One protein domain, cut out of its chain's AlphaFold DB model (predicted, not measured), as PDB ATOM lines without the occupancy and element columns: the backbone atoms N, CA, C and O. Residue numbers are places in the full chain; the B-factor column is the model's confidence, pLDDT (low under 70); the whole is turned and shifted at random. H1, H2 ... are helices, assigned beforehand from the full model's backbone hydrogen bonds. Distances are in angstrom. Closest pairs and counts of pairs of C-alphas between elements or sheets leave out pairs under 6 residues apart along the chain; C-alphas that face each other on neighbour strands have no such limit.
ATOM      1  N   LEU A 163     117.806 188.391 187.708       69.38
ATOM      2  CA  LEU A 163     116.627 188.037 186.907       69.38
ATOM      3  C   LEU A 163     116.102 189.227 186.097       69.38
ATOM      4  O   LEU A 163     115.554 189.047 185.009       69.38
ATOM      5  N   ARG A 164     116.290 190.454 186.598       74.62
ATOM      6  CA  ARG A 164     115.890 191.667 185.871       74.62
ATOM      7  C   ARG A 164     116.778 191.911 184.659       74.62
ATOM      8  O   ARG A 164     116.262 192.260 183.602       74.62
ATOM      9  N   LEU A 165     118.084 191.681 184.791       78.81
ATOM     10  CA  LEU A 165     119.014 191.843 183.677       78.81
ATOM     11  C   LEU A 165     118.774 190.785 182.591       78.81
ATOM     12  O   LEU A 165     118.683 191.132 181.416       78.81
ATOM     13  N   GLY A 166     118.573 189.521 182.980       82.81
ATOM     14  CA  GLY A 166     118.245 188.453 182.031       82.81
ATOM     15  C   GLY A 166     116.962 188.739 181.240       82.81
ATOM     16  O   GLY A 166     116.931 188.584 180.021       82.81
ATOM     17  N   MET A 167     115.923 189.253 181.903       83.19
ATOM     18  CA  MET A 167     114.659 189.609 181.251       83.19
ATOM     19  C   MET A 167     114.798 190.799 180.287       83.19
ATOM     20  O   MET A 167     114.183 190.797 179.222       83.19
ATOM     21  N   LEU A 168     115.634 191.791 180.610       83.38
ATOM     22  CA  LEU A 168     115.938 192.906 179.704       83.38
ATOM     23  C   LEU A 168     116.697 192.440 178.455       83.38
ATOM     24  O   LEU A 168     116.388 192.876 177.346       83.38
ATOM     25  N   ILE A 169     117.640 191.509 178.603       88.69
ATOM     26  CA  ILE A 169     118.363 190.937 177.458       88.69
ATOM     27  C   ILE A 169     117.400 190.146 176.561       88.69
ATOM     28  O   ILE A 169     117.372 190.337 175.350       88.69
ATOM     29  N   VAL A 170     116.544 189.306 177.144       88.25
ATOM     30  CA  VAL A 170     115.584 188.511 176.359       88.25
ATOM     31  C   VAL A 170     114.575 189.404 175.635       88.25
ATOM     32  O   VAL A 170     114.313 189.210 174.450       88.25
ATOM     33  N   THR A 171     114.032 190.419 176.310       89.62
ATOM     34  CA  THR A 171     113.072 191.351 175.697       89.62
ATOM     35  C   THR A 171     113.707 192.196 174.592       89.62
ATOM     36  O   THR A 171     113.094 192.358 173.537       89.62
ATOM     37  N   THR A 172     114.944 192.670 174.762       89.56
ATOM     38  CA  THR A 172     115.666 193.396 173.699       89.56
ATOM     39  C   THR A 172     115.951 192.514 172.485       89.56
ATOM     40  O   THR A 172     115.711 192.949 171.359       89.56
ATOM     41  N   VAL A 173     116.353 191.256 172.684       91.31
ATOM     42  CA  VAL A 173     116.542 190.292 171.586       91.31
ATOM     43  C   VAL A 173     115.233 190.046 170.827       91.31
ATOM     44  O   VAL A 173     115.223 190.082 169.597       91.31
ATOM     45  N   ILE A 174     114.112 189.868 171.532       89.94
ATOM     46  CA  ILE A 174     112.793 189.682 170.902       89.94
ATOM     47  C   ILE A 174     112.399 190.911 170.071       89.94
ATOM     48  O   ILE A 174     111.944 190.762 168.936       89.94
ATOM     49  N   ILE A 175     112.609 192.122 170.595       91.06
ATOM     50  CA  ILE A 175     112.319 193.369 169.870       91.06
ATOM     51  C   ILE A 175     113.152 193.454 168.584       91.06
ATOM     52  O   ILE A 175     112.605 193.769 167.526       91.06
ATOM     53  N   ILE A 176     114.444 193.119 168.645       89.31
ATOM     54  CA  ILE A 176     115.328 193.109 167.469       89.31
ATOM     55  C   ILE A 176     114.814 192.126 166.408       89.31
ATOM     56  O   ILE A 176     114.730 192.484 165.234       89.31
ATOM     57  N   ILE A 177     114.402 190.918 166.809       87.31
ATOM     58  CA  ILE A 177     113.845 189.914 165.888       87.31
ATOM     59  C   ILE A 177     112.580 190.443 165.197       87.31
ATOM     60  O   ILE A 177     112.446 190.322 163.979       87.31
ATOM     61  N   ILE A 178     111.669 191.074 165.943       85.50
ATOM     62  CA  ILE A 178     110.431 191.641 165.382       85.50
ATOM     63  C   ILE A 178     110.744 192.751 164.372       85.50
ATOM     64  O   ILE A 178     110.148 192.782 163.295       85.50
ATOM     65  N   ILE A 179     111.701 193.633 164.677       84.75
ATOM     66  CA  ILE A 179     112.134 194.694 163.755       84.75
ATOM     67  C   ILE A 179     112.675 194.087 162.456       84.75
ATOM     68  O   ILE A 179     112.281 194.519 161.373       84.75
ATOM     69  N   ILE A 180     113.511 193.048 162.548       81.88
ATOM     70  CA  ILE A 180     114.039 192.340 161.373       81.88
ATOM     71  C   ILE A 180     112.894 191.761 160.534       81.88
ATOM     72  O   ILE A 180     112.896 191.927 159.315       81.88
ATOM     73  N   ILE A 181     111.885 191.144 161.157       80.81
ATOM     74  CA  ILE A 181     110.721 190.584 160.448       80.81
ATOM     75  C   ILE A 181     109.919 191.682 159.736       80.81
ATOM     76  O   ILE A 181     109.554 191.505 158.576       80.81
ATOM     77  N   ILE A 182     109.668 192.822 160.389       79.75
ATOM     78  CA  ILE A 182     108.911 193.943 159.801       79.75
ATOM     79  C   ILE A 182     109.666 194.569 158.625       79.75
ATOM     80  O   ILE A 182     109.062 194.908 157.608       79.75
ATOM     81  N   ILE A 183     110.986 194.721 158.748       78.62
ATOM     82  CA  ILE A 183     111.817 195.204 157.643       78.62
ATOM     83  C   ILE A 183     111.759 194.190 156.498       78.62
ATOM     84  O   ILE A 183     111.492 194.566 155.362       78.62
ATOM     85  N   THR A 184     111.905 192.899 156.799       73.44
ATOM     86  CA  THR A 184     111.869 191.825 155.797       73.44
ATOM     87  C   THR A 184     110.517 191.751 155.082       73.44
ATOM     88  O   THR A 184     110.492 191.545 153.875       73.44
ATOM     89  N   SER A 185     109.396 191.971 155.777       74.62
ATOM     90  CA  SER A 185     108.055 191.894 155.179       74.62
ATOM     91  C   SER A 185     107.696 193.089 154.297       74.62
ATOM     92  O   SER A 185     106.854 192.958 153.411       74.62
ATOM     93  N   LYS A 186     108.325 194.248 154.518       74.06
ATOM     94  CA  LYS A 186     108.100 195.467 153.719       74.06
ATOM     95  C   LYS A 186     109.121 195.672 152.607       74.06
ATOM     96  O   LYS A 186     108.925 196.526 151.747       74.06
ATOM     97  N   CYS A 187     110.219 194.931 152.633       71.62
ATOM     98  CA  CYS A 187     111.274 195.069 151.650       71.62
ATOM     99  C   CYS A 187     111.016 194.188 150.418       71.62
ATOM    100  O   CYS A 187     110.587 193.042 150.529       71.62
ATOM    101  N   ASN A 188     111.328 194.717 149.229       74.81
ATOM    102  CA  ASN A 188     111.304 193.961 147.975       74.81
ATOM    103  C   ASN A 188     112.116 192.664 148.106       74.81
ATOM    104  O   ASN A 188     113.159 192.650 148.760       74.81
ATOM    105  N   ALA A 189     111.683 191.596 147.426       74.62
ATOM    106  CA  ALA A 189     112.299 190.264 147.483       74.62
ATOM    107  C   ALA A 189     113.837 190.270 147.320       74.62
ATOM    108  O   ALA A 189     114.534 189.463 147.929       74.62
ATOM    109  N   VAL A 190     114.378 191.235 146.571       73.88
ATOM    110  CA  VAL A 190     115.822 191.464 146.406       73.88
ATOM    111  C   VAL A 190     116.524 191.771 147.736       73.88
ATOM    112  O   VAL A 190     117.564 191.194 148.041       73.88
ATOM    113  N   ILE A 191     115.947 192.638 148.567       73.88
ATOM    114  CA  ILE A 191     116.511 193.017 149.869       73.88
ATOM    115  C   ILE A 191     116.431 191.837 150.846       73.88
ATOM    116  O   ILE A 191     117.363 191.617 151.615       73.88
ATOM    117  N   ILE A 192     115.371 191.025 150.773       73.50
ATOM    118  CA  ILE A 192     115.236 189.803 151.582       73.50
ATOM    119  C   ILE A 192     116.380 188.827 151.280       73.50
ATOM    120  O   ILE A 192     116.976 188.268 152.202       73.50
ATOM    121  N   ILE A 193     116.732 188.648 150.002       76.56
ATOM    122  CA  ILE A 193     117.848 187.785 149.588       76.56
ATOM    123  C   ILE A 193     119.182 188.316 150.132       76.56
ATOM    124  O   ILE A 193     119.988 187.533 150.641       76.56
ATOM    125  N   ILE A 194     119.397 189.634 150.083       79.38
ATOM    126  CA  ILE A 194     120.607 190.272 150.625       79.38
ATOM    127  C   ILE A 194     120.691 190.055 152.140       79.38
ATOM    128  O   ILE A 194     121.703 189.553 152.626       79.38
ATOM    129  N   ILE A 195     119.620 190.347 152.885       79.38
ATOM    130  CA  ILE A 195     119.576 190.163 154.345       79.38
ATOM    131  C   ILE A 195     119.825 188.695 154.712       79.38
ATOM    132  O   ILE A 195     120.618 188.409 155.607       79.38
ATOM    133  N   LYS A 196     119.211 187.750 153.989       79.94
ATOM    134  CA  LYS A 196     119.399 186.313 154.227       79.94
ATOM    135  C   LYS A 196     120.858 185.887 154.032       79.94
ATOM    136  O   LYS A 196     121.372 185.127 154.849       79.94
ATOM    137  N   ARG A 197     121.545 186.406 153.006       79.94
ATOM    138  CA  ARG A 197     122.985 186.169 152.800       79.94
ATOM    139  C   ARG A 197     123.832 186.772 153.926       79.94
ATOM    140  O   ARG A 197     124.708 186.088 154.443       79.94
ATOM    141  N   TYR A 198     123.533 187.995 154.365       82.69
ATOM    142  CA  TYR A 198     124.251 188.636 155.475       82.69
ATOM    143  C   TYR A 198     124.110 187.877 156.799       82.69
ATOM    144  O   TYR A 198     125.099 187.701 157.506       82.69
ATOM    145  N   ILE A 199     122.913 187.379 157.122       82.31
ATOM    146  CA  ILE A 199     122.691 186.582 158.339       82.31
ATOM    147  C   ILE A 199     123.549 185.310 158.319       82.31
ATOM    148  O   ILE A 199     124.174 184.982 159.325       82.31
ATOM    149  N   ILE A 200     123.626 184.621 157.176       82.12
ATOM    150  CA  ILE A 200     124.459 183.418 157.028       82.12
ATOM    151  C   ILE A 200     125.939 183.748 157.263       82.12
ATOM    152  O   ILE A 200     126.603 183.044 158.021       82.12
ATOM    153  N   ILE A 201     126.440 184.846 156.685       83.88
ATOM    154  CA  ILE A 201     127.829 185.295 156.880       83.88
ATOM    155  C   ILE A 201     128.108 185.573 158.364       83.88
ATOM    156  O   ILE A 201     129.117 185.115 158.896       83.88
ATOM    157  N   ILE A 202     127.202 186.270 159.055       83.94
ATOM    158  CA  ILE A 202     127.353 186.576 160.486       83.94
ATOM    159  C   ILE A 202     127.406 185.290 161.320       83.94
ATOM    160  O   ILE A 202     128.259 185.170 162.197       83.94
ATOM    161  N   ILE A 203     126.543 184.310 161.034       83.19
ATOM    162  CA  ILE A 203     126.550 183.014 161.731       83.19
ATOM    163  C   ILE A 203     127.889 182.296 161.523       83.19
ATOM    164  O   ILE A 203     128.464 181.798 162.491       83.19
ATOM    165  N   ILE A 204     128.417 182.281 160.296       85.25
ATOM    166  CA  ILE A 204     129.720 181.671 159.995       85.25
ATOM    167  C   ILE A 204     130.835 182.356 160.795       85.25
ATOM    168  O   ILE A 204     131.643 181.668 161.418       85.25
ATOM    169  N   ILE A 205     130.851 183.692 160.850       85.06
ATOM    170  CA  ILE A 205     131.833 184.449 161.642       85.06
ATOM    171  C   ILE A 205     131.737 184.073 163.124       85.06
ATOM    172  O   ILE A 205     132.760 183.802 163.750       85.06
ATOM    173  N   ILE A 206     130.526 184.002 163.686       82.50
ATOM    174  CA  ILE A 206     130.327 183.609 165.089       82.50
ATOM    175  C   ILE A 206     130.874 182.200 165.341       82.50
ATOM    176  O   ILE A 206     131.573 181.997 166.332       82.50
ATOM    177  N   ILE A 207     130.608 181.243 164.448       83.44
ATOM    178  CA  ILE A 207     131.113 179.866 164.570       83.44
ATOM    179  C   ILE A 207     132.646 179.837 164.531       83.44
ATOM    180  O   ILE A 207     133.260 179.155 165.351       83.44
ATOM    181  N   ILE A 208     133.273 180.590 163.622       82.88
ATOM    182  CA  ILE A 208     134.739 180.690 163.529       82.88
ATOM    183  C   ILE A 208     135.318 181.275 164.821       82.88
ATOM    184  O   ILE A 208     136.272 180.726 165.372       82.88
ATOM    185  N   VAL A 209     134.720 182.347 165.346       81.81
ATOM    186  CA  VAL A 209     135.161 182.978 166.600       81.81
ATOM    187  C   VAL A 209     134.988 182.032 167.791       81.81
ATOM    188  O   VAL A 209     135.877 181.940 168.636       81.81
ATOM    189  N   GLN A 210     133.878 181.290 167.862       77.62
ATOM    190  CA  GLN A 210     133.662 180.291 168.913       77.62
ATOM    191  C   GLN A 210     134.699 179.163 168.841       77.62
ATOM    192  O   GLN A 210     135.320 178.852 169.856       77.62
ATOM    193  N   ARG A 211     134.965 178.628 167.643       76.75
ATOM    194  CA  ARG A 211     136.018 177.625 167.401       76.75
ATOM    195  C   ARG A 211     137.407 178.134 167.794       76.75
ATOM    196  O   ARG A 211     138.175 177.394 168.404       76.75
ATOM    197  N   HIS A 212     137.728 179.389 167.482       73.75
ATOM    198  CA  HIS A 212     139.005 179.999 167.857       73.75
ATOM    199  C   HIS A 212     139.147 180.122 169.382       73.75
ATOM    200  O   HIS A 212     140.174 179.745 169.946       73.75
ATOM    201  N   ASN A 213     138.090 180.568 170.067       72.56
ATOM    202  CA  ASN A 213     138.070 180.672 171.530       72.56
ATOM    203  C   ASN A 213     138.193 179.307 172.229       72.56
ATOM    204  O   ASN A 213     138.772 179.220 173.313       72.56
ATOM    205  N   GLU A 214     137.662 178.236 171.638       72.69
ATOM    206  CA  GLU A 214     137.852 176.870 172.146       72.69
ATOM    207  C   GLU A 214     139.291 176.374 171.933       72.69
ATOM    208  O   GLU A 214     139.862 175.735 172.821       72.69
ATOM    209  N   SER A 215     139.911 176.724 170.801       63.00
ATOM    210  CA  SER A 215     141.302 176.364 170.507       63.00
ATOM    211  C   SER A 215     142.303 177.051 171.445       63.00
ATOM    212  O   SER A 215     143.282 176.428 171.847       63.00
ATOM    213  N   GLU A 216     142.063 178.300 171.856       59.84
ATOM    214  CA  GLU A 216     142.940 178.993 172.817       59.84
ATOM    215  C   GLU A 216     142.852 178.421 174.239       59.84
ATOM    216  O   GLU A 216     143.823 178.484 174.992       59.84
ATOM    217  N   VAL A 233     143.346 185.273 159.950       53.34
ATOM    218  CA  VAL A 233     143.097 186.295 158.917       53.34
ATOM    219  C   VAL A 233     142.978 185.658 157.531       53.34
ATOM    220  O   VAL A 233     142.109 186.055 156.755       53.34
ATOM    221  N   VAL A 234     143.775 184.628 157.232       54.00
ATOM    222  CA  VAL A 234     143.723 183.925 155.938       54.00
ATOM    223  C   VAL A 234     142.403 183.168 155.760       54.00
ATOM    224  O   VAL A 234     141.793 183.261 154.694       54.00
ATOM    225  N   VAL A 235     141.902 182.491 156.802       55.38
ATOM    226  CA  VAL A 235     140.615 181.769 156.731       55.38
ATOM    227  C   VAL A 235     139.439 182.736 156.566       55.38
ATOM    228  O   VAL A 235     138.571 182.504 155.724       55.38
ATOM    229  N   VAL A 236     139.421 183.850 157.307       55.62
ATOM    230  CA  VAL A 236     138.379 184.878 157.143       55.62
ATOM    231  C   VAL A 236     138.448 185.493 155.743       55.62
ATOM    232  O   VAL A 236     137.412 185.673 155.104       55.62
ATOM    233  N   SER A 237     139.650 185.740 155.215       48.97
ATOM    234  CA  SER A 237     139.817 186.311 153.879       48.97
ATOM    235  C   SER A 237     139.404 185.340 152.763       48.97
ATOM    236  O   SER A 237     138.755 185.772 151.813       48.97
ATOM    237  N   MET A 238     139.691 184.035 152.873       51.50
ATOM    238  CA  MET A 238     139.233 183.040 151.887       51.50
ATOM    239  C   MET A 238     137.710 182.873 151.896       51.50
ATOM    240  O   MET A 238     137.100 182.817 150.831       51.50
ATOM    241  N   VAL A 239     137.075 182.844 153.073       54.28
ATOM    242  CA  VAL A 239     135.609 182.719 153.169       54.28
ATOM    243  C   VAL A 239     134.914 183.949 152.579       54.28
ATOM    244  O   VAL A 239     133.913 183.808 151.879       54.28
ATOM    245  N   VAL A 240     135.460 185.151 152.790       52.94
ATOM    246  CA  VAL A 240     134.919 186.376 152.178       52.94
ATOM    247  C   VAL A 240     135.065 186.346 150.652       52.94
ATOM    248  O   VAL A 240     134.115 186.699 149.959       52.94
ATOM    249  N   VAL A 241     136.192 185.873 150.114       51.75
ATOM    250  CA  VAL A 241     136.406 185.793 148.655       51.75
ATOM    251  C   VAL A 241     135.451 184.795 147.992       51.75
ATOM    252  O   VAL A 241     134.812 185.142 147.000       51.75
ATOM    253  N   VAL A 242     135.262 183.604 148.570       52.78
ATOM    254  CA  VAL A 242     134.354 182.580 148.009       52.78
ATOM    255  C   VAL A 242     132.895 183.057 148.016       52.78
ATOM    256  O   VAL A 242     132.168 182.869 147.041       52.78
ATOM    257  N   VAL A 243     132.464 183.744 149.079       54.66
ATOM    258  CA  VAL A 243     131.092 184.273 149.171       54.66
ATOM    259  C   VAL A 243     130.862 185.443 148.204       54.66
ATOM    260  O   VAL A 243     129.745 185.618 147.708       54.66
ATOM    261  N   VAL A 244     131.894 186.236 147.903       52.91
ATOM    262  CA  VAL A 244     131.804 187.317 146.911       52.91
ATOM    263  C   VAL A 244     131.743 186.756 145.489       52.91
ATOM    264  O   VAL A 244     130.907 187.218 144.712       52.91
ATOM    265  N   GLU A 245     132.524 185.729 145.144       50.16
ATOM    266  CA  GLU A 245     132.484 185.144 143.794       50.16
ATOM    267  C   GLU A 245     131.154 184.442 143.480       50.16
ATOM    268  O   GLU A 245     130.527 184.740 142.458       50.16
ATOM    269  N   GLU A 246     130.641 183.595 144.378       51.16
ATOM    270  CA  GLU A 246     129.322 182.969 144.172       51.16
ATOM    271  C   GLU A 246     128.177 183.988 144.282       51.16
ATOM    272  O   GLU A 246     127.117 183.868 143.649       51.16
ATOM    273  N   GLY A 247     128.389 185.031 145.086       49.16
ATOM    274  CA  GLY A 247     127.421 186.084 145.314       49.16
ATOM    275  C   GLY A 247     127.181 186.955 144.083       49.16
ATOM    276  O   GLY A 247     126.019 187.232 143.756       49.16
ATOM    277  N   VAL A 248     128.267 187.351 143.414       52.66
ATOM    278  CA  VAL A 248     128.271 188.199 142.215       52.66
ATOM    279  C   VAL A 248     127.917 187.386 140.969       52.66
ATOM    280  O   VAL A 248     127.109 187.855 140.166       52.66
ATOM    281  N   GLY A 249     128.398 186.144 140.842       47.81
ATOM    282  CA  GLY A 249     128.068 185.272 139.707       47.81
ATOM    283  C   GLY A 249     126.563 185.011 139.563       47.81
ATOM    284  O   GLY A 249     126.007 185.129 138.470       47.81
ATOM    285  N   ALA A 250     125.865 184.760 140.676       52.53
ATOM    286  CA  ALA A 250     124.415 184.548 140.664       52.53
ATOM    287  C   ALA A 250     123.615 185.829 140.347       52.53
ATOM    288  O   ALA A 250     122.579 185.768 139.683       52.53
ATOM    289  N   ALA A 251     124.090 186.996 140.799       51.22
ATOM    290  CA  ALA A 251     123.431 188.277 140.542       51.22
ATOM    291  C   ALA A 251     123.606 188.732 139.081       51.22
ATOM    292  O   ALA A 251     122.650 189.201 138.463       51.22
ATOM    293  N   VAL A 252     124.798 188.536 138.509       53.69
ATOM    294  CA  VAL A 252     125.088 188.841 137.100       53.69
ATOM    295  C   VAL A 252     124.364 187.862 136.168       53.69
ATOM    296  O   VAL A 252     123.774 188.293 135.179       53.69
ATOM    297  N   GLY A 253     124.306 186.572 136.521       49.22
ATOM    298  CA  GLY A 253     123.550 185.567 135.765       49.22
ATOM    299  C   GLY A 253     122.044 185.857 135.706       49.22
ATOM    300  O   GLY A 253     121.439 185.780 134.637       49.22
ATOM    301  N   ALA A 254     121.439 186.276 136.825       53.47
ATOM    302  CA  ALA A 254     120.028 186.667 136.860       53.47
ATOM    303  C   ALA A 254     119.750 187.958 136.064       53.47
ATOM    304  O   ALA A 254     118.729 188.056 135.378       53.47
ATOM    305  N   ALA A 255     120.665 188.933 136.108       52.28
ATOM    306  CA  ALA A 255     120.543 190.176 135.346       52.28
ATOM    307  C   ALA A 255     120.676 189.951 133.826       52.28
ATOM    308  O   ALA A 255     119.880 190.496 133.059       52.28
TER     309      ALA A 255
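Overview. This is residues 163 to 216 and 233 to 255 of the 287 residues of an uncharacterized protein of Liparis tanakae (Tanaka's snailfish) (UniProt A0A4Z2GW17). Start with H2, the longest helix: H1 meets it near one end to make an open V, and H3 runs beside H2 on the side away from H1, the opposite way at a shallow tilt of 14 degrees, with a gap between them. The three helices lie in one flat, loosely built layer, and the wide mouth of the V is empty. The printed part has 77 residues with three named helices, in the order H1, H2, H3 along the chain, and no named strand; its class is all helix. It is only just loose, close to extended, with a radius of gyration of the C-alphas of 16.8 A, and the C-alphas span 51 by 43 by 10 A.

Arrangement. Look first at H2, residues 189 to 216, which touches no helix but is near two. H1, residues 163 to 186, is close to it but not clearly touching, and the closest C-alphas, those of Thr 184 and Ile 192, are 5.8 A apart. H1 and H2 run opposite ways at a shallow tilt of 34.7 degrees, only just short of steep. H3, residues 233 to 255, is also close to H2 but not clearly touching; their closest C-alphas, those of Ile 205 and Val 236, are 8.0 A apart. H2 and H3 run opposite ways at a shallow tilt of 14 degrees, with their centres 14.0 A apart. H1 and H3 are apart. In H1 and H2 every O i to N i+4 pair is within hydrogen-bond range, and in H3 18 of 19 are.

Along the chain. Find C-alpha 189 at (112.299, 190.264, 147.483); from there H2 runs 41.3 A to C-alpha 216 at (142.940, 178.993, 172.817). Go back to C-alpha 163 at (116.627, 188.037, 186.907), where H1 begins; it is 35.1 A long and ends at residue 186. H3 is 32.9 A long, from residue 233 to C-alpha 255 at (120.543, 190.176, 135.346).

Size, cuts and confidence. The two C-alphas farthest apart, those of Leu 163 and Ala 255, are 51.8 A apart. H1 and H2 are joined by a tight link of 2 residues. Between H2 and H3 lies the link across the cut: residues 217 to 232 are not printed, and C-alphas 216 and 233 are 15.7 A apart. Look for the stretches that stand free at residues 163 to 179 of H1, residues 185 to 190, residues 209 to 216 of H2 and residues 248 to 255 of H3. In the B-factor column of this predicted model the mean pLDDT of the printed part is 71.8; residue 163, residues 215 to 216 and residues 233 to 255 are under 70, and the mean of H3 is 52.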